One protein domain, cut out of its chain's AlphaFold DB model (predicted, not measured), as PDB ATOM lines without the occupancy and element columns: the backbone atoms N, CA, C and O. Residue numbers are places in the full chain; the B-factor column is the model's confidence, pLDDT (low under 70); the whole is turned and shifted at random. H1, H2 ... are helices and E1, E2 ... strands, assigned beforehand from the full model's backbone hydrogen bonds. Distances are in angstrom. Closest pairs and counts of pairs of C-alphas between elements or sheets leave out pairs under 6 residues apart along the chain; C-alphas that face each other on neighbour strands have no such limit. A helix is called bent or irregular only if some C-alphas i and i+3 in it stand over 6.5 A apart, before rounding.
ATOM      1  N   GLU A  99      30.186  42.702  85.638       84.12
ATOM      2  CA  GLU A  99      30.787  43.126  84.367       84.12
ATOM      3  C   GLU A  99      32.212  42.581  84.175       84.12
ATOM      4  O   GLU A  99      32.657  42.377  83.047       84.12
ATOM      5  N   ILE A 100      32.919  42.288  85.273       86.25
ATOM      6  CA  ILE A 100      34.293  41.772  85.247       86.25
ATOM      7  C   ILE A 100      34.345  40.286  84.871       86.25
ATOM      8  O   ILE A 100      35.303  39.853  84.236       86.25
ATOM      9  N   TYR A 101      33.354  39.495  85.282       88.81
ATOM     10  CA  TYR A 101      33.396  38.031  85.174       88.81
ATOM     11  C   TYR A 101      32.247  37.430  84.357       88.81
ATOM     12  O   TYR A 101      32.122  36.205  84.275       88.81
ATOM     13  N   PHE A 102      31.399  38.274  83.765       91.12
ATOM     14  CA  PHE A 102      30.183  37.835  83.090       91.12
ATOM     15  C   PHE A 102      30.449  36.883  81.922       91.12
ATOM     16  O   PHE A 102      29.717  35.913  81.743       91.12
ATOM     17  N   GLU A 103      31.524  37.121  81.168       92.19
ATOM     18  CA  GLU A 103      31.939  36.256  80.060       92.19
ATOM     19  C   GLU A 103      32.236  34.834  80.543       92.19
ATOM     20  O   GLU A 103      31.602  33.883  80.086       92.19
ATOM     21  N   ASP A 104      33.122  34.687  81.533       92.50
ATOM     22  CA  ASP A 104      33.460  33.388  82.126       92.50
ATOM     23  C   ASP A 104      32.218  32.673  82.673       92.50
ATOM     24  O   ASP A 104      32.083  31.448  82.548       92.50
ATOM     25  N   TYR A 105      31.298  33.438  83.270       93.25
ATOM     26  CA  TYR A 105      30.036  32.928  83.787       93.25
ATOM     27  C   TYR A 105      29.139  32.374  82.674       93.25
ATOM     28  O   TYR A 105      28.750  31.206  82.739       93.25
ATOM     29  N   ILE A 106      28.850  33.169  81.639       91.56
ATOM     30  CA  ILE A 106      27.989  32.765  80.520       91.56
ATOM     31  C   ILE A 106      28.599  31.597  79.748       91.56
ATOM     32  O   ILE A 106      27.890  30.641  79.432       91.56
ATOM     33  N   VAL A 107      29.912  31.618  79.504       92.56
ATOM     34  CA  VAL A 107      30.618  30.516  78.839       92.56
ATOM     35  C   VAL A 107      30.461  29.221  79.633       92.56
ATOM     36  O   VAL A 107      30.081  28.192  79.076       92.56
ATOM     37  N   THR A 108      30.705  29.265  80.945       93.25
ATOM     38  CA  THR A 108      30.590  28.078  81.804       93.25
ATOM     39  C   THR A 108      29.158  27.557  81.849       93.25
ATOM     40  O   THR A 108      28.945  26.350  81.712       93.25
ATOM     41  N   LEU A 109      28.184  28.458  81.991       91.81
ATOM     42  CA  LEU A 109      26.774  28.106  82.080       91.81
ATOM     43  C   LEU A 109      26.259  27.476  80.783       91.81
ATOM     44  O   LEU A 109      25.630  26.424  80.833       91.81
ATOM     45  N   LEU A 110      26.564  28.057  79.618       89.94
ATOM     46  CA  LEU A 110      26.104  27.525  78.332       89.94
ATOM     47  C   LEU A 110      26.696  26.154  78.011       89.94
ATOM     48  O   LEU A 110      25.977  25.283  77.516       89.94
ATOM     49  N   LEU A 111      27.976  25.936  78.323       88.56
ATOM     50  CA  LEU A 111      28.612  24.629  78.152       88.56
ATOM     51  C   LEU A 111      28.002  23.577  79.083       88.56
ATOM     52  O   LEU A 111      27.766  22.445  78.670       88.56
ATOM     53  N   GLU A 112      27.724  23.939  80.335       88.25
ATOM     54  CA  GLU A 112      27.101  23.030  81.297       88.25
ATOM     55  C   GLU A 112      25.638  22.727  80.945       88.25
ATOM     56  O   GLU A 112      25.200  21.581  81.034       88.25
ATOM     57  N   MET A 113      24.893  23.720  80.453       85.00
ATOM     58  CA  MET A 113      23.529  23.532  79.959       85.00
ATOM     59  C   MET A 113      23.460  22.515  78.819       85.00
ATOM     60  O   MET A 113      22.503  21.757  78.758       85.00
ATOM     61  N   GLN A 114      24.458  22.435  77.940       76.88
ATOM     62  CA  GLN A 114      24.450  21.464  76.835       76.88
ATOM     63  C   GLN A 114      24.521  20.008  77.290       76.88
ATOM     64  O   GLN A 114      24.068  19.113  76.575       76.88
ATOM     65  N   GLU A 115      25.063  19.756  78.481       74.00
ATOM     66  CA  GLU A 115      25.066  18.425  79.087       74.00
ATOM     67  C   GLU A 115      23.642  18.018  79.536       74.00
ATOM     68  O   GLU A 115      23.339  16.826  79.649       74.00
ATOM     69  N   SER A 116      22.736  18.994  79.710       66.62
ATOM     70  CA  SER A 116      21.301  18.800  79.935       66.62
ATOM     71  C   SER A 116      20.547  18.748  78.596       66.62
ATOM     72  O   SER A 116      20.502  19.709  77.832       66.62
ATOM     73  N   LYS A 117      19.953  17.591  78.289       56.59
ATOM     74  CA  LYS A 117      19.535  17.151  76.939       56.59
ATOM     75  C   LYS A 117      18.500  18.010  76.179       56.59
ATOM     76  O   LYS A 117      18.206  17.670  75.036       56.59
ATOM     77  N   ASP A 118      17.979  19.098  76.744       65.31
ATOM     78  CA  ASP A 118      16.809  19.809  76.203       65.31
ATOM     79  C   ASP A 118      17.083  21.220  75.648       65.31
ATOM     80  O   ASP A 118      16.193  21.810  75.030       65.31
ATOM     81  N   TYR A 119      18.291  21.775  75.813       68.50
ATOM     82  CA  TYR A 119      18.535  23.191  75.490       68.50
ATOM     83  C   TYR A 119      18.995  23.473  74.052       68.50
ATOM     84  O   TYR A 119      18.793  24.579  73.555       68.50
ATOM     85  N   SER A 120      19.519  22.478  73.329       65.56
ATOM     86  CA  SER A 120      20.035  22.667  71.960       65.56
ATOM     87  C   SER A 120      18.987  23.175  70.961       65.56
ATOM     88  O   SER A 120      19.328  23.867  70.006       65.56
ATOM     89  N   ARG A 121      17.699  22.895  71.201       66.75
ATOM     90  CA  ARG A 121      16.584  23.351  70.354       66.75
ATOM     91  C   ARG A 121      16.385  24.870  70.336       66.75
ATOM     92  O   ARG A 121      15.727  25.371  69.434       66.75
ATOM     93  N   TYR A 122      16.906  25.585  71.332       66.94
ATOM     94  CA  TYR A 122      16.760  27.039  71.444       66.94
ATOM     95  C   TYR A 122      17.865  27.804  70.713       66.94
ATOM     96  O   TYR A 122      17.775  29.019  70.585       66.94
ATOM     97  N   PHE A 123      18.903  27.109  70.245       71.00
ATOM     98  CA  PHE A 123      20.113  27.743  69.734       71.00
ATOM     99  C   PHE A 123      20.081  28.009  68.225       71.00
ATOM    100  O   PHE A 123      21.057  28.535  67.734       71.00
ATOM    101  N   TRP A 124      19.006  27.688  67.488       65.69
ATOM    102  CA  TRP A 124      18.832  28.067  66.066       65.69
ATOM    103  C   TRP A 124      20.093  27.915  65.186       65.69
ATOM    104  O   TRP A 124      20.597  28.892  64.643       65.69
ATOM    105  N   ASP A 125      20.634  26.698  65.072       66.50
ATOM    106  CA  ASP A 125      21.889  26.386  64.354       66.50
ATOM    107  C   ASP A 125      23.148  27.159  64.818       66.50
ATOM    108  O   ASP A 125      24.229  26.942  64.268       66.50
ATOM    109  N   ILE A 126      23.064  27.999  65.859       69.62
ATOM    110  CA  ILE A 126      24.224  28.633  66.487       69.62
ATOM    111  C   ILE A 126      25.084  27.509  67.078       69.62
ATOM    112  O   ILE A 126      24.634  26.779  67.975       69.62
ATOM    113  N   PRO A 127      26.331  27.347  66.606       68.31
ATOM    114  CA  PRO A 127      27.231  26.360  67.161       68.31
ATOM    115  C   PRO A 127      27.679  26.909  68.507       68.31
ATOM    116  O   PRO A 127      28.554  27.757  68.555       68.31
ATOM    117  N   LEU A 128      27.036  26.480  69.592       77.81
ATOM    118  CA  LEU A 128      27.481  26.748  70.966       77.81
ATOM    119  C   LEU A 128      28.243  25.548  71.548       77.81
ATOM    120  O   LEU A 128      28.618  25.562  72.709       77.81
ATOM    121  N   SER A 129      28.502  24.510  70.751       78.31
ATOM    122  CA  SER A 129      28.969  23.185  71.186       78.31
ATOM    123  C   SER A 129      30.336  23.127  71.874       78.31
ATOM    124  O   SER A 129      30.661  22.125  72.513       78.31
ATOM    125  N   THR A 130      31.174  24.145  71.697       86.50
ATOM    126  CA  THR A 130      32.539  24.180  72.225       86.50
ATOM    127  C   THR A 130      32.802  25.473  72.985       86.50
ATOM    128  O   THR A 130      32.057  26.443  72.890       86.50
ATOM    129  N   LYS A 131      33.883  25.519  73.766       89.62
ATOM    130  CA  LYS A 131      34.263  26.755  74.461       89.62
ATOM    131  C   LYS A 131      34.519  27.902  73.474       89.62
ATOM    132  O   LYS A 131      34.007  28.995  73.669       89.62
ATOM    133  N   GLU A 132      35.258  27.621  72.405       90.31
ATOM    134  CA  GLU A 132      35.618  28.589  71.359       90.31
ATOM    135  C   GLU A 132      34.377  29.138  70.640       90.31
ATOM    136  O   GLU A 132      34.284  30.329  70.350       90.31
ATOM    137  N   ASP A 133      33.404  28.265  70.395       88.06
ATOM    138  CA  ASP A 133      32.086  28.594  69.859       88.06
ATOM    139  C   ASP A 133      31.328  29.594  70.750       88.06
ATOM    140  O   ASP A 133      30.857  30.627  70.269       88.06
ATOM    141  N   VAL A 134      31.248  29.325  72.059       88.94
ATOM    142  CA  VAL A 134      30.541  30.201  73.008       88.94
ATOM    143  C   VAL A 134      31.277  31.527  73.214       88.94
ATOM    144  O   VAL A 134      30.640  32.575  73.266       88.94
ATOM    145  N   GLU A 135      32.610  31.520  73.274       91.12
ATOM    146  CA  GLU A 135      33.415  32.749  73.334       91.12
ATOM    147  C   GLU A 135      33.216  33.605  72.075       91.12
ATOM    148  O   GLU A 135      33.085  34.829  72.139       91.12
ATOM    149  N   LYS A 136      33.140  32.967  70.901       90.00
ATOM    150  CA  LYS A 136      32.846  33.660  69.646       90.00
ATOM    151  C   LYS A 136      31.430  34.237  69.636       90.00
ATOM    152  O   LYS A 136      31.265  35.370  69.192       90.00
ATOM    153  N   PHE A 137      30.440  33.498  70.137       88.69
ATOM    154  CA  PHE A 137      29.083  34.009  70.350       88.69
ATOM    155  C   PHE A 137      29.104  35.248  71.255       88.69
ATOM    156  O   PHE A 137      28.629  36.302  70.845       88.69
ATOM    157  N   TYR A 138      29.741  35.161  72.427       89.88
ATOM    158  CA  TYR A 138      29.839  36.279  73.368       89.88
ATOM    159  C   TYR A 138      30.458  37.521  72.719       89.88
ATOM    160  O   TYR A 138      29.958  38.632  72.862       89.88
ATOM    161  N   LYS A 139      31.530  37.332  71.944       90.44
ATOM    162  CA  LYS A 139      32.196  38.422  71.230       90.44
ATOM    163  C   LYS A 139      31.328  39.039  70.132       90.44
ATOM    164  O   LYS A 139      31.419  40.246  69.917       90.44
ATOM    165  N   ASN A 140      30.557  38.228  69.411       89.00
ATOM    166  CA  ASN A 140      29.728  38.692  68.301       89.00
ATOM    167  C   ASN A 140      28.550  39.551  68.769       89.00
ATOM    168  O   ASN A 140      28.225  40.506  68.077       89.00
ATOM    169  N   TYR A 141      27.972  39.238  69.931       87.75
ATOM    170  CA  TYR A 141      26.831  39.969  70.503       87.75
ATOM    171  C   TYR A 141      27.217  40.735  71.764       87.75
ATOM    172  O   TYR A 141      26.436  40.863  72.705       87.75
ATOM    173  N   LYS A 142      28.475  41.179  71.835       89.19
ATOM    174  CA  LYS A 142      29.017  41.822  73.031       89.19
ATOM    175  C   LYS A 142      28.198  43.053  73.418       89.19
ATOM    176  O   LYS A 142      27.955  43.255  74.604       89.19
ATOM    177  N   ASP A 143      27.775  43.831  72.429       87.50
ATOM    178  CA  ASP A 143      27.019  45.060  72.645       87.50
ATOM    179  C   ASP A 143      25.624  44.729  73.206       87.50
ATOM    180  O   ASP A 143      25.221  45.300  74.207       87.50
ATOM    181  N   GLU A 144      24.918  43.728  72.672       87.56
ATOM    182  CA  GLU A 144      23.612  43.284  73.187       87.56
ATOM    183  C   GLU A 144      23.702  42.592  74.557       87.56
ATOM    184  O   GLU A 144      22.745  42.586  75.339       87.56
ATOM    185  N   ILE A 145      24.844  41.968  74.848       88.19
ATOM    186  CA  ILE A 145      25.098  41.299  76.122       88.19
ATOM    187  C   ILE A 145      25.390  42.320  77.222       88.19
ATOM    188  O   ILE A 145      24.858  42.177  78.323       88.19
ATOM    189  N   LEU A 146      26.235  43.313  76.942       88.81
ATOM    190  CA  LEU A 146      26.733  44.255  77.944       88.81
ATOM    191  C   LEU A 146      25.874  45.515  78.040       88.81
ATOM    192  O   LEU A 146      25.537  45.935  79.145       88.81
ATOM    193  N   ASP A 147      25.476  46.082  76.906       86.38
ATOM    194  CA  ASP A 147      24.927  47.428  76.832       86.38
ATOM    195  C   ASP A 147      23.417  47.419  76.577       86.38
ATOM    196  O   ASP A 147      22.888  46.715  75.714       86.38
ATOM    197  N   ASP A 148      22.689  48.225  77.349       81.94
ATOM    198  CA  ASP A 148      21.267  48.436  77.103       81.94
ATOM    199  C   ASP A 148      21.090  49.188  75.775       81.94
ATOM    200  O   ASP A 148      21.621  50.284  75.568       81.94
ATOM    201  N   GLY A 149      20.300  48.612  74.871       71.69
ATOM    202  CA  GLY A 149      19.895  49.274  73.640       71.69
ATOM    203  C   GLY A 149      18.768  50.282  73.879       71.69
ATOM    204  O   GLY A 149      18.124  50.317  74.927       71.69
ATOM    205  N   GLU A 150      18.423  51.063  72.851       66.38
ATOM    206  CA  GLU A 150      17.326  52.046  72.937       66.38
ATOM    207  C   GLU A 150      15.963  51.422  73.294       66.38
ATOM    208  O   GLU A 150      15.061  52.102  73.788       66.38
ATOM    209  N   SER A 151      15.777  50.130  73.008       58.38
ATOM    210  CA  SER A 151      14.492  49.446  73.168       58.38
ATOM    211  C   SER A 151      14.570  48.083  73.854       58.38
ATOM    212  O   SER A 151      13.519  47.529  74.190       58.38
ATOM    213  N   SER A 152      15.766  47.582  74.147       69.69
ATOM    214  CA  SER A 152      16.015  46.275  74.754       69.69
ATOM    215  C   SER A 152      17.008  46.408  75.900       69.69
ATOM    216  O   SER A 152      17.952  47.188  75.834       69.69
ATOM    217  N   ARG A 153      16.761  45.645  76.961       81.62
ATOM    218  CA  ARG A 153      17.671  45.532  78.095       81.62
ATOM    219  C   ARG A 153      18.751  44.503  77.768       81.62
ATOM    220  O   ARG A 153      18.435  43.502  77.124       81.62
ATOM    221  N   SER A 154      19.977  44.745  78.214       87.81
ATOM    222  CA  SER A 154      21.095  43.833  78.013       87.81
ATOM    223  C   SER A 154      20.969  42.575  78.869       87.81
ATOM    224  O   SER A 154      20.217  42.508  79.859       87.81
ATOM    225  N   LEU A 155      21.727  41.548  78.487       89.19
ATOM    226  CA  LEU A 155      21.799  40.309  79.251       89.19
ATOM    227  C   LEU A 155      22.438  40.544  80.633       89.19
ATOM    228  O   LEU A 155      21.935  40.016  81.626       89.19
ATOM    229  N   VAL A 156      23.482  41.381  80.719       91.31
ATOM    230  CA  VAL A 156      24.110  41.787  81.989       91.31
ATOM    231  C   VAL A 156      23.118  42.512  82.883       91.31
ATOM    232  O   VAL A 156      22.980  42.152  84.049       91.31
ATOM    233  N   SER A 157      22.384  43.491  82.356       89.31
ATOM    234  CA  SER A 157      21.411  44.245  83.143       89.31
ATOM    235  C   SER A 157      20.325  43.330  83.719       89.31
ATOM    236  O   SER A 157      19.899  43.522  84.857       89.31
ATOM    237  N   SER A 158      19.894  42.315  82.964       87.81
ATOM    238  CA  SER A 158      18.919  41.315  83.426       87.81
ATOM    239  C   SER A 158      19.521  40.359  84.466       87.81
ATOM    240  O   SER A 158      18.862  39.973  85.430       87.81
ATOM    241  N   PHE A 159      20.800  40.007  84.315       90.00
ATOM    242  CA  PHE A 159      21.536  39.232  85.310       90.00
ATOM    243  C   PHE A 159      21.758  40.004  86.618       90.00
ATOM    244  O   PHE A 159      21.713  39.411  87.695       90.00
ATOM    245  N   ILE A 160      21.969  41.320  86.546       89.94
ATOM    246  CA  ILE A 160      22.072  42.174  87.732       89.94
ATOM    247  C   ILE A 160      20.773  42.080  88.540       89.94
ATOM    248  O   ILE A 160      20.817  41.775  89.725       89.94
ATOM    249  N   ASP A 161      19.611  42.223  87.913       86.56
ATOM    250  CA  ASP A 161      18.334  42.061  88.620       86.56
ATOM    251  C   ASP A 161      18.194  40.682  89.262       86.56
ATOM    252  O   ASP A 161      17.844  40.567  90.440       86.56
ATOM    253  N   PHE A 162      18.583  39.641  88.528       87.31
ATOM    254  CA  PHE A 162      18.595  38.277  89.035       87.31
ATOM    255  C   PHE A 162      19.417  38.125  90.326       87.31
ATOM    256  O   PHE A 162      18.936  37.515  91.286       87.31
ATOM    257  N   ILE A 163      20.626  38.695  90.401       89.38
ATOM    258  CA  ILE A 163      21.449  38.611  91.620       89.38
ATOM    259  C   ILE A 163      20.893  39.461  92.772       89.38
ATOM    260  O   ILE A 163      21.157  39.153  93.932       89.38
ATOM    261  N   TYR A 164      20.059  40.465  92.489       86.25
ATOM    262  CA  TYR A 164      19.292  41.216  93.491       86.25
ATOM    263  C   TYR A 164      17.954  40.537  93.869       86.25
ATOM    264  O   TYR A 164      17.120  41.147  94.536       86.25
ATOM    265  N   ASN A 165      17.746  39.261  93.495       75.94
ATOM    266  CA  ASN A 165      16.481  38.515  93.647       75.94
ATOM    267  C   ASN A 165      15.267  39.200  92.995       75.94
ATOM    268  O   ASN A 165      14.123  38.964  93.395       75.94
ATOM    269  N   VAL A 166      15.492  40.038  91.987       75.62
ATOM    270  CA  VAL A 166      14.432  40.565  91.133       75.62
ATOM    271  C   VAL A 166      14.281  39.576  89.982       75.62
ATOM    272  O   VAL A 166      15.106  39.511  89.073       75.62
ATOM    273  N   HIS A 167      13.267  38.721  90.072       68.25
ATOM    274  CA  HIS A 167      12.972  37.731  89.042       68.25
ATOM    275  C   HIS A 167      11.740  38.194  88.272       68.25
ATOM    276  O   HIS A 167      10.626  38.001  88.740       68.25
ATOM    277  N   GLU A 168      11.928  38.808  87.110       62.25
ATOM    278  CA  GLU A 168      10.827  39.187  86.222       62.25
ATOM    279  C   GLU A 168      10.700  38.154  85.090       62.25
ATOM    280  O   GLU A 168      11.700  37.796  84.468       62.25
ATOM    281  N   SER A 169       9.485  37.677  84.808       57.19
ATOM    282  CA  SER A 169       9.160  36.913  83.593       57.19
ATOM    283  C   SER A 169       8.171  37.663  82.717       57.19
ATOM    284  O   SER A 169       7.403  38.502  83.185       57.19
ATOM    285  N   LEU A 170       8.177  37.333  81.428       52.44
ATOM    286  CA  LEU A 170       7.199  37.805  80.453       52.44
ATOM    287  C   LEU A 170       6.125  36.734  80.255       52.44
ATOM    288  O   LEU A 170       6.370  35.725  79.597       52.44
ATOM    289  N   GLU A 171       4.915  36.972  80.762       49.84
ATOM    290  CA  GLU A 171       3.771  36.096  80.496       49.84
ATOM    291  C   GLU A 171       2.828  36.692  79.439       49.84
ATOM    292  O   GLU A 171       2.538  37.893  79.456       49.84
ATOM    293  N   PRO A 172       2.294  35.867  78.521       42.69
ATOM    294  CA  PRO A 172       1.240  36.296  77.616       42.69
ATOM    295  C   PRO A 172      -0.082  36.478  78.380       42.69
ATOM    296  O   PRO A 172      -0.688  35.519  78.857       42.69
ATOM    297  N   VAL A 173      -0.575  37.714  78.435       47.38
ATOM    298  CA  VAL A 173      -1.889  38.088  78.967       47.38
ATOM    299  C   VAL A 173      -2.770  38.552  77.802       47.38
ATOM    300  O   VAL A 173      -2.809  39.725  77.424       47.38
ATOM    301  N   GLY A 174      -3.485  37.605  77.191       59.31
ATOM    302  CA  GLY A 174      -4.287  37.862  75.990       59.31
ATOM    303  C   GLY A 174      -3.410  38.057  74.747       59.31
ATOM    304  O   GLY A 174      -2.664  37.156  74.382       59.31
ATOM    305  N   GLU A 175      -3.513  39.215  74.085       48.72
ATOM    306  CA  GLU A 175      -2.676  39.589  72.922       48.72
ATOM    307  C   GLU A 175      -1.430  40.415  73.310       48.72
ATOM    308  O   GLU A 175      -0.714  40.915  72.441       48.72
ATOM    309  N   VAL A 176      -1.179  40.605  74.608       37.22
ATOM    310  CA  VAL A 176      -0.084  41.434  75.134       37.22
ATOM    311  C   VAL A 176       0.790  40.588  76.057       37.22
ATOM    312  O   VAL A 176       0.297  39.660  76.688       37.22
ATOM    313  N   PHE A 177       2.081  40.903  76.149       44.09
ATOM    314  CA  PHE A 177       2.973  40.328  77.155       44.09
ATOM    315  C   PHE A 177       3.085  41.285  78.346       44.09
ATOM    316  O   PHE A 177       3.321  42.479  78.150       44.09
ATOM    317  N   GLU A 178       2.907  40.779  79.566       45.28
ATOM    318  CA  GLU A 178       3.098  41.539  80.806       45.28
ATOM    319  C   GLU A 178       4.257  40.956  81.622       45.28
ATOM    320  O   GLU A 178       4.477  39.746  81.622       45.28
ATOM    321  N   PHE A 179       4.989  41.832  82.316       52.75
ATOM    322  CA  PHE A 179       6.013  41.427  83.274       52.75
ATOM    323  C   PHE A 179       5.358  40.981  84.587       52.75
ATOM    324  O   PHE A 179       4.472  41.673  85.097       52.75
ATOM    325  N   GLN A 180       5.790  39.849  85.139       53.75
ATOM    326  CA  GLN A 180       5.382  39.359  86.455       53.75
ATOM    327  C   GLN A 180       6.590  38.952  87.298       53.75
ATOM    328  O   GLN A 180       7.587  38.465  86.773       53.75
ATOM    329  N   ASP A 181       6.463  39.091  88.619       59.81
ATOM    330  CA  ASP A 181       7.453  38.582  89.567       59.81
ATOM    331  C   ASP A 181       7.399  37.045  89.624       59.81
ATOM    332  O   ASP A 181       6.432  36.453  90.125       59.81
ATOM    333  N   VAL A 182       8.463  36.378  89.186       63.00
ATOM    334  CA  VAL A 182       8.648  34.937  89.365       63.00
ATOM    335  C   VAL A 182       9.066  34.664  90.802       63.00
ATOM    336  O   VAL A 182      10.174  34.966  91.244       63.00
ATOM    337  N   LYS A 183       8.186  34.021  91.568       59.91
ATOM    338  CA  LYS A 183       8.529  33.590  92.924       59.91
ATOM    339  C   LYS A 183       9.282  32.266  92.891       59.91
ATOM    340  O   LYS A 183       8.684  31.217  92.666       59.91
ATOM    341  N   VAL A 184      10.574  32.305  93.204       64.25
ATOM    342  CA  VAL A 184      11.340  31.101  93.555       64.25
ATOM    343  C   VAL A 184      10.847  30.585  94.911       64.25
ATOM    344  O   VAL A 184      10.791  31.337  95.889       64.25
ATOM    345  N   ASP A 185      10.474  29.303  94.984       63.91
ATOM    346  CA  ASP A 185      10.094  28.678  96.252       63.91
ATOM    347  C   ASP A 185      11.320  28.543  97.165       63.91
ATOM    348  O   ASP A 185      12.134  27.631  97.041       63.91
ATOM    349  N   ASN A 186      11.431  29.481  98.103       65.69
ATOM    350  CA  ASN A 186      12.477  29.510  99.119       65.69
ATOM    351  C   ASN A 186      12.026  28.860 100.441       65.69
ATOM    352  O   ASN A 186      12.687  29.020 101.475       65.69
ATOM    353  N   SER A 187      10.883  28.162 100.459       60.97
ATOM    354  CA  SER A 187      10.345  27.578 101.684       60.97
ATOM    355  C   SER A 187      11.295  26.515 102.259       60.97
ATOM    356  O   SER A 187      11.710  25.559 101.611       60.97
ATOM    357  N   GLY A 188      11.691  26.704 103.521       64.44
ATOM    358  CA  GLY A 188      12.593  25.789 104.230       64.44
ATOM    359  C   GLY A 188      14.093  26.074 104.085       64.44
ATOM    360  O   GLY A 188      14.885  25.378 104.736       64.44
ATOM    361  N   LEU A 189      14.486  27.095 103.315       73.25
ATOM    362  CA  LEU A 189      15.859  27.608 103.282       73.25
ATOM    363  C   LEU A 189      16.136  28.495 104.507       73.25
ATOM    364  O   LEU A 189      15.234  29.153 105.027       73.25
ATOM    365  N   LYS A 190      17.378  28.485 105.008       72.31
ATOM    366  CA  LYS A 190      17.758  29.203 106.242       72.31
ATOM    367  C   LYS A 190      18.651  30.419 106.014       72.31
ATOM    368  O   LYS A 190      18.529  31.373 106.776       72.31
ATOM    369  N   ASN A 191      19.525  30.412 105.009       77.00
ATOM    370  CA  ASN A 191      20.443  31.521 104.721       77.00
ATOM    371  C   ASN A 191      20.015  32.305 103.476       77.00
ATOM    372  O   ASN A 191      20.799  32.426 102.545       77.00
ATOM    373  N   ILE A 192      18.785  32.824 103.454       78.50
ATOM    374  CA  ILE A 192      18.248  33.616 102.334       78.50
ATOM    375  C   ILE A 192      18.165  35.105 102.684       78.50
ATOM    376  O   ILE A 192      17.940  35.466 103.839       78.50
ATOM    377  N   SER A 193      18.309  35.964 101.678       79.00
ATOM    378  CA  SER A 193      18.069  37.409 101.762       79.00
ATOM    379  C   SER A 193      16.916  37.785 100.830       79.00
ATOM    380  O   SER A 193      16.736  37.145  99.801       79.00
ATOM    381  N   SER A 194      16.139  38.813 101.172       77.06
ATOM    382  CA  SER A 194      15.131  39.382 100.262       77.06
ATOM    383  C   SER A 194      15.739  40.276  99.181       77.06
ATOM    384  O   SER A 194      15.082  40.527  98.186       77.06
ATOM    385  N   GLU A 195      16.972  40.749  99.377       79.44
ATOM    386  CA  GLU A 195      17.623  41.769  98.533       79.44
ATOM    387  C   GLU A 195      18.755  41.209  97.656       79.44
ATOM    388  O   GLU A 195      19.248  41.886  96.760       79.44
ATOM    389  N   THR A 196      19.224  39.992  97.951       86.31
ATOM    390  CA  THR A 196      20.400  39.395  97.305       86.31
ATOM    391  C   THR A 196      20.230  37.894  97.164       86.31
ATOM    392  O   THR A 196      19.868  37.199  98.122       86.31
ATOM    393  N   LEU A 197      20.556  37.378  95.987       88.06
ATOM    394  CA  LEU A 197      20.653  35.958  95.717       88.06
ATOM    395  C   LEU A 197      21.828  35.378  96.507       88.06
ATOM    396  O   LEU A 197      22.983  35.740  96.327       88.06
ATOM    397  N   THR A 198      21.531  34.486  97.437       88.75
ATOM    398  CA  THR A 198      22.525  33.809  98.274       88.75
ATOM    399  C   THR A 198      22.978  32.500  97.629       88.75
ATOM    400  O   THR A 198      22.363  31.966  96.709       88.75
ATOM    401  N   PHE A 199      24.024  31.886  98.170       87.88
ATOM    402  CA  PHE A 199      24.454  30.565  97.698       87.88
ATOM    403  C   PHE A 199      23.463  29.441  98.029       87.88
ATOM    404  O   PHE A 199      23.531  28.368  97.435       87.88
ATOM    405  N   GLU A 200      22.529  29.664  98.960       82.31
ATOM    406  CA  GLU A 200      21.516  28.667  99.309       82.31
ATOM    407  C   GLU A 200      20.388  28.576  98.275       82.31
ATOM    408  O   GLU A 200      19.943  27.470  97.963       82.31
ATOM    409  N   ASN A 201      19.962  29.704  97.703       78.50
ATOM    410  CA  ASN A 201      18.919  29.749  96.675       78.50
ATOM    411  C   ASN A 201      19.470  29.738  95.237       78.50
ATOM    412  O   ASN A 201      18.706  29.476  94.308       78.50
ATOM    413  N   LEU A 202      20.779  29.935  95.045       84.75
ATOM    414  CA  LEU A 202      21.405  29.979  93.723       84.75
ATOM    415  C   LEU A 202      21.070  28.774  92.817       84.75
ATOM    416  O   LEU A 202      20.531  29.015  91.740       84.75
ATOM    417  N   PRO A 203      21.296  27.497  93.201       78.12
ATOM    418  CA  PRO A 203      21.049  26.373  92.291       78.12
ATOM    419  C   PRO A 203      19.621  26.311  91.735       78.12
ATOM    420  O   PRO A 203      19.433  25.948  90.583       78.12
ATOM    421  N   HIS A 204      18.625  26.687  92.543       73.81
ATOM    422  CA  HIS A 204      17.217  26.701  92.133       73.81
ATOM    423  C   HIS A 204      16.870  27.928  91.289       73.81
ATOM    424  O   HIS A 204      16.017  27.859  90.414       73.81
ATOM    425  N   SER A 205      17.535  29.051  91.550       81.56
ATOM    426  CA  SER A 205      17.292  30.299  90.827       81.56
ATOM    427  C   SER A 205      17.942  30.272  89.438       81.56
ATOM    428  O   SER A 205      17.440  30.917  88.524       81.56
ATOM    429  N   LEU A 206      19.000  29.473  89.234       85.94
ATOM    430  CA  LEU A 206      19.616  29.287  87.914       85.94
ATOM    431  C   LEU A 206      18.623  28.771  86.867       85.94
ATOM    432  O   LEU A 206      18.643  29.275  85.752       85.94
ATOM    433  N   ASP A 207      17.718  27.852  87.217       82.75
ATOM    434  CA  ASP A 207      16.679  27.388  86.283       82.75
ATOM    435  C   ASP A 207      15.792  28.548  85.801       82.75
ATOM    436  O   ASP A 207      15.423  28.605  84.628       82.75
ATOM    437  N   VAL A 208      15.467  29.494  86.689       82.50
ATOM    438  CA  VAL A 208      14.668  30.678  86.345       82.50
ATOM    439  C   VAL A 208      15.462  31.611  85.439       82.50
ATOM    440  O   VAL A 208      14.968  31.984  84.382       82.50
ATOM    441  N   LEU A 209      16.713  31.932  85.788       87.38
ATOM    442  CA  LEU A 209      17.574  32.749  84.924       87.38
ATOM    443  C   LEU A 209      17.704  32.136  83.523       87.38
ATOM    444  O   LEU A 209      17.633  32.838  82.518       87.38
ATOM    445  N   ILE A 210      17.888  30.820  83.450       87.50
ATOM    446  CA  ILE A 210      18.058  30.116  82.182       87.50
ATOM    447  C   ILE A 210      16.792  30.220  81.334       87.50
ATOM    448  O   ILE A 210      16.864  30.640  80.179       87.50
ATOM    449  N   ASN A 211      15.646  29.839  81.895       82.81
ATOM    450  CA  ASN A 211      14.408  29.726  81.131       82.81
ATOM    451  C   ASN A 211      13.779  31.083  80.806       82.81
ATOM    452  O   ASN A 211      13.241  31.246  79.714       82.81
ATOM    453  N   GLU A 212      13.882  32.050  81.716       81.25
ATOM    454  CA  GLU A 212      13.195  33.340  81.591       81.25
ATOM    455  C   GLU A 212      14.074  34.432  80.971       81.25
ATOM    456  O   GLU A 212      13.551  35.391  80.407       81.25
ATOM    457  N   VAL A 213      15.406  34.299  81.037       85.19
ATOM    458  CA  VAL A 213      16.334  35.344  80.570       85.19
ATOM    459  C   VAL A 213      17.265  34.826  79.477       85.19
ATOM    460  O   VAL A 213      17.261  35.348  78.362       85.19
ATOM    461  N   LEU A 214      18.048  33.783  79.759       88.38
ATOM    462  CA  LEU A 214      19.134  33.360  78.872       88.38
ATOM    463  C   LEU A 214      18.635  32.719  77.571       88.38
ATOM    464  O   LEU A 214      19.093  33.087  76.491       88.38
ATOM    465  N   LEU A 215      17.699  31.769  77.642       86.06
ATOM    466  CA  LEU A 215      17.161  31.124  76.440       86.06
ATOM    467  C   LEU A 215      16.364  32.096  75.563       86.06
ATOM    468  O   LEU A 215      16.592  32.080  74.353       86.06
ATOM    469  N   PRO A 216      15.484  32.965  76.105       83.25
ATOM    470  CA  PRO A 216      14.832  33.999  75.306       83.25
ATOM    471  C   PRO A 216      15.825  34.956  74.646       83.25
ATOM    472  O   PRO A 216      15.640  35.305  73.483       83.25
ATOM    473  N   PHE A 217      16.901  35.340  75.343       85.25
ATOM    474  CA  PHE A 217      17.967  36.153  74.759       85.25
ATOM    475  C   PHE A 217      18.602  35.460  73.545       85.25
ATOM    476  O   PHE A 217      18.620  36.031  72.455       85.25
ATOM    477  N   ILE A 218      19.049  34.209  73.700       83.44
ATOM    478  CA  ILE A 218      19.671  33.442  72.607       83.44
ATOM    479  C   ILE A 218      18.694  33.242  71.449       83.44
ATOM    480  O   ILE A 218      19.076  33.377  70.289       83.44
ATOM    481  N   TYR A 219      17.427  32.957  71.757       79.19
ATOM    482  CA  TYR A 219      16.379  32.811  70.756       79.19
ATOM    483  C   TYR A 219      16.193  34.096  69.944       79.19
ATOM    484  O   TYR A 219      16.123  34.031  68.720       79.19
ATOM    485  N   ASN A 220      16.126  35.257  70.603       78.38
ATOM    486  CA  ASN A 220      15.944  36.546  69.934       78.38
ATOM    487  C   ASN A 220      17.131  36.878  69.031       78.38
ATOM    488  O   ASN A 220      16.933  37.214  67.868       78.38
ATOM    489  N   VAL A 221      18.349  36.702  69.540       78.44
ATOM    490  CA  VAL A 221      19.579  36.914  68.773       78.44
ATOM    491  C   VAL A 221      19.636  35.990  67.550       78.44
ATOM    492  O   VAL A 221      19.853  36.449  66.432       78.44
ATOM    493  N   GLY A 222      19.367  34.692  67.732       71.44
ATOM    494  CA  GLY A 222      19.339  33.734  66.624       71.44
ATOM    495  C   GLY A 222      18.244  34.031  65.597       71.44
ATOM    496  O   GLY A 222      18.450  33.858  64.397       71.44
ATOM    497  N   PHE A 223      17.085  34.518  66.046       68.62
ATOM    498  CA  PHE A 223      15.998  34.932  65.162       68.62
ATOM    499  C   PHE A 223      16.344  36.193  64.358       68.62
ATOM    500  O   PHE A 223      16.017  36.269  63.172       68.62
ATOM    501  N   ASP A 224      17.013  37.170  64.967       69.75
ATOM    502  CA  ASP A 224      17.462  38.379  64.276       69.75
ATOM    503  C   ASP A 224      18.510  38.056  63.207       69.75
ATOM    504  O   ASP A 224      18.398  38.542  62.079       69.75
ATOM    505  N   ASP A 225      19.453  37.164  63.502       66.31
ATOM    506  CA  ASP A 225      20.428  36.670  62.528       66.31
ATOM    507  C   ASP A 225      19.769  35.904  61.382       66.31
ATOM    508  O   ASP A 225      20.083  36.140  60.210       66.31
ATOM    509  N   PHE A 226      18.810  35.029  61.699       61.03
ATOM    510  CA  PHE A 226      18.008  34.346  60.690       61.03
ATOM    511  C   PHE A 226      17.298  35.353  59.779       61.03
ATOM    512  O   PHE A 226      17.386  35.238  58.557       61.03
ATOM    513  N   ASN A 227      16.644  36.372  60.345       64.12
ATOM    514  CA  ASN A 227      15.966  37.404  59.561       64.12
ATOM    515  C   ASN A 227      16.939  38.243  58.733       64.12
ATOM    516  O   ASN A 227      16.591  38.629  57.625       64.12
ATOM    517  N   GLN A 228      18.141  38.539  59.229       67.38
ATOM    518  CA  GLN A 228      19.147  39.264  58.454       67.38
ATOM    519  C   GLN A 228      19.650  38.439  57.268       67.38
ATOM    520  O   GLN A 228      19.766  38.971  56.163       67.38
ATOM    521  N   LEU A 229      19.925  37.149  57.471       62.50
ATOM    522  CA  LEU A 229      20.297  36.230  56.393       62.50
ATOM    523  C   LEU A 229      19.154  36.082  55.384       62.50
ATOM    524  O   LEU A 229      19.383  36.157  54.178       62.50
ATOM    525  N   PHE A 230      17.920  35.960  55.871       58.81
ATOM    526  CA  PHE A 230      16.728  35.884  55.038       58.81
ATOM    527  C   PHE A 230      16.494  37.184  54.258       58.81
ATOM    528  O   PHE A 230      16.312  37.122  53.052       58.81
ATOM    529  N   ASP A 231      16.613  38.365  54.875       62.25
ATOM    530  CA  ASP A 231      16.530  39.672  54.202       62.25
ATOM    531  C   ASP A 231      17.645  39.822  53.138       62.25
ATOM    532  O   ASP A 231      17.422  40.422  52.083       62.25
ATOM    533  N   GLN A 232      18.845  39.270  53.367       59.44
ATOM    534  CA  GLN A 232      19.931  39.234  52.373       59.44
ATOM    535  C   GLN A 232      19.631  38.280  51.201       59.44
ATOM    536  O   GLN A 232      20.023  38.557  50.060       59.44
ATOM    537  N   GLU A 233      18.928  37.174  51.450       58.06
ATOM    538  CA  GLU A 233      18.453  36.248  50.418       58.06
ATOM    539  C   GLU A 233      17.213  36.780  49.668       58.06
ATOM    540  O   GLU A 233      17.148  36.671  48.443       58.06
ATOM    541  N   ASP A 234      16.289  37.459  50.346       47.69
ATOM    542  CA  ASP A 234      15.076  38.080  49.796       47.69
ATOM    543  C   ASP A 234      15.360  39.399  49.068       47.69
ATOM    544  O   ASP A 234      14.653  39.753  48.120       47.69
ATOM    545  N   GLN A 235      16.471  40.084  49.361       48.72
ATOM    546  CA  GLN A 235      17.007  41.104  48.449       48.72
ATOM    547  C   GLN A 235      17.390  40.522  47.074       48.72
ATOM    548  O   GLN A 235      17.547  41.283  46.117       48.72
ATOM    549  N   LYS A 236      17.454  39.187  46.919       50.38
ATOM    550  CA  LYS A 236      17.450  38.530  45.603       50.38
ATOM    551  C   LYS A 236      16.047  38.144  45.114       50.38
ATOM    552  O   LYS A 236      15.914  37.962  43.902       50.38
TER     553      LYS A 236
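This is residues 99 to 236 of the 251 residues of an uncharacterized protein of Enterococcus faecium (UniProt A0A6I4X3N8). One long helix, H5, makes the longest axis; it bends but runs nearly straight, and its last turns, with residues 227 to 236, stick out beyond the body. Beside its first part, H1 and H2 lie as a pair on one side, with H1 running crosswise to H5, the hairpin of E1 and E2 lies on the opposite side, and H3 and H4 follow each other between H2 and the hairpin along the chain. The printed part has 138 residues with five named helices and two named strands, in the order H1 H2 H3 H4 E1 E2 H5; the one sheet, E1 - E2, is antiparallel, and the class is mostly helix. The whole is compact, with a radius of gyration of the C-alphas of 16.4 A, yet elongated in outline, spanning 61 by 39 by 29 A.

Start at H1, residues 99 to 115, and H2, residues 131 to 140: they touch, and you will find their closest C-alphas at Val 107 and Val 134, 5.8 A apart. Their lines stand at a steep tilt of 49 degrees, and they run opposite ways. Next comes H3, residues 142 to 146, which touches H4, residues 155 to 163; look at the C-alphas of Ile 145 and Leu 155, their closest, 4.7 A apart. H1 and H4 are close but not clearly touching, with the closest C-alphas, of Glu 99 and Val 156, 7.2 A apart, and they stand about perpendicular, at 88 degrees. Further on, E1, residues 168 to 173, and E2, residues 176 to 181, form an antiparallel hairpin, their directions 144 degrees apart. Look across it at N 169 and O 180, 2.8 A, and at N 178 and O 171, 2.9 A, both within hydrogen-bond range. Last is H5, residues 202 to 234, one helix by its hydrogen bonds but bent: C-alphas 212 and 215 are 6.9 A apart, and its arms H5a, residues 202 to 212, and H5b, residues 215 to 234, stand at a shallow tilt of 27 degrees. H5a and H4 are close but not clearly touching, with the closest C-alphas, of Phe 162 and Leu 209, 7.0 A apart. They run opposite ways at a tilt of 38 degrees, only just steep. The closest C-alphas of E1 and H5a, those of Ser 169 and Glu 212, are 5.7 A apart. H1 and H2 are apart from both arms. In H2, H3, H4 and H5b every O i to N i+4 pair is within hydrogen-bond range; in H1 10 of 13 are, and in H5a 5 of 7.

Find C-alpha 99 at (30.787, 43.126, 84.367); from there H1 runs 25.9 A to C-alpha 115. H1 is irregular, with C-alphas 100 and 103 7.9 A apart. H2 is 14.2 A long, H3 5.9 A and H4 12.5 A, the last ending at C-alpha 163 at (21.449, 38.611, 91.620). E1 measures 14.7 A and E2 16.5 A. H5a spans 15.0 A, and H5b runs 27.6 A to C-alpha 234 at (15.076, 38.080, 49.796).

The two C-alphas farthest apart, those of Lys 190 and Lys 236, are 61.4 A from each other. Without residues 227 to 236, which stand free, the body spans 42 by 36 by 30 A. The printed part has no cut. Two links are long: residues 116 to 130, from H1 to H2, and residues 182 to 201, from E2 to H5. The mean pLDDT of the printed part is 75.7; look for values under 70 at residues 116 to 122, 124 to 127, 150 to 152, 167 to 188 and 223 to 236.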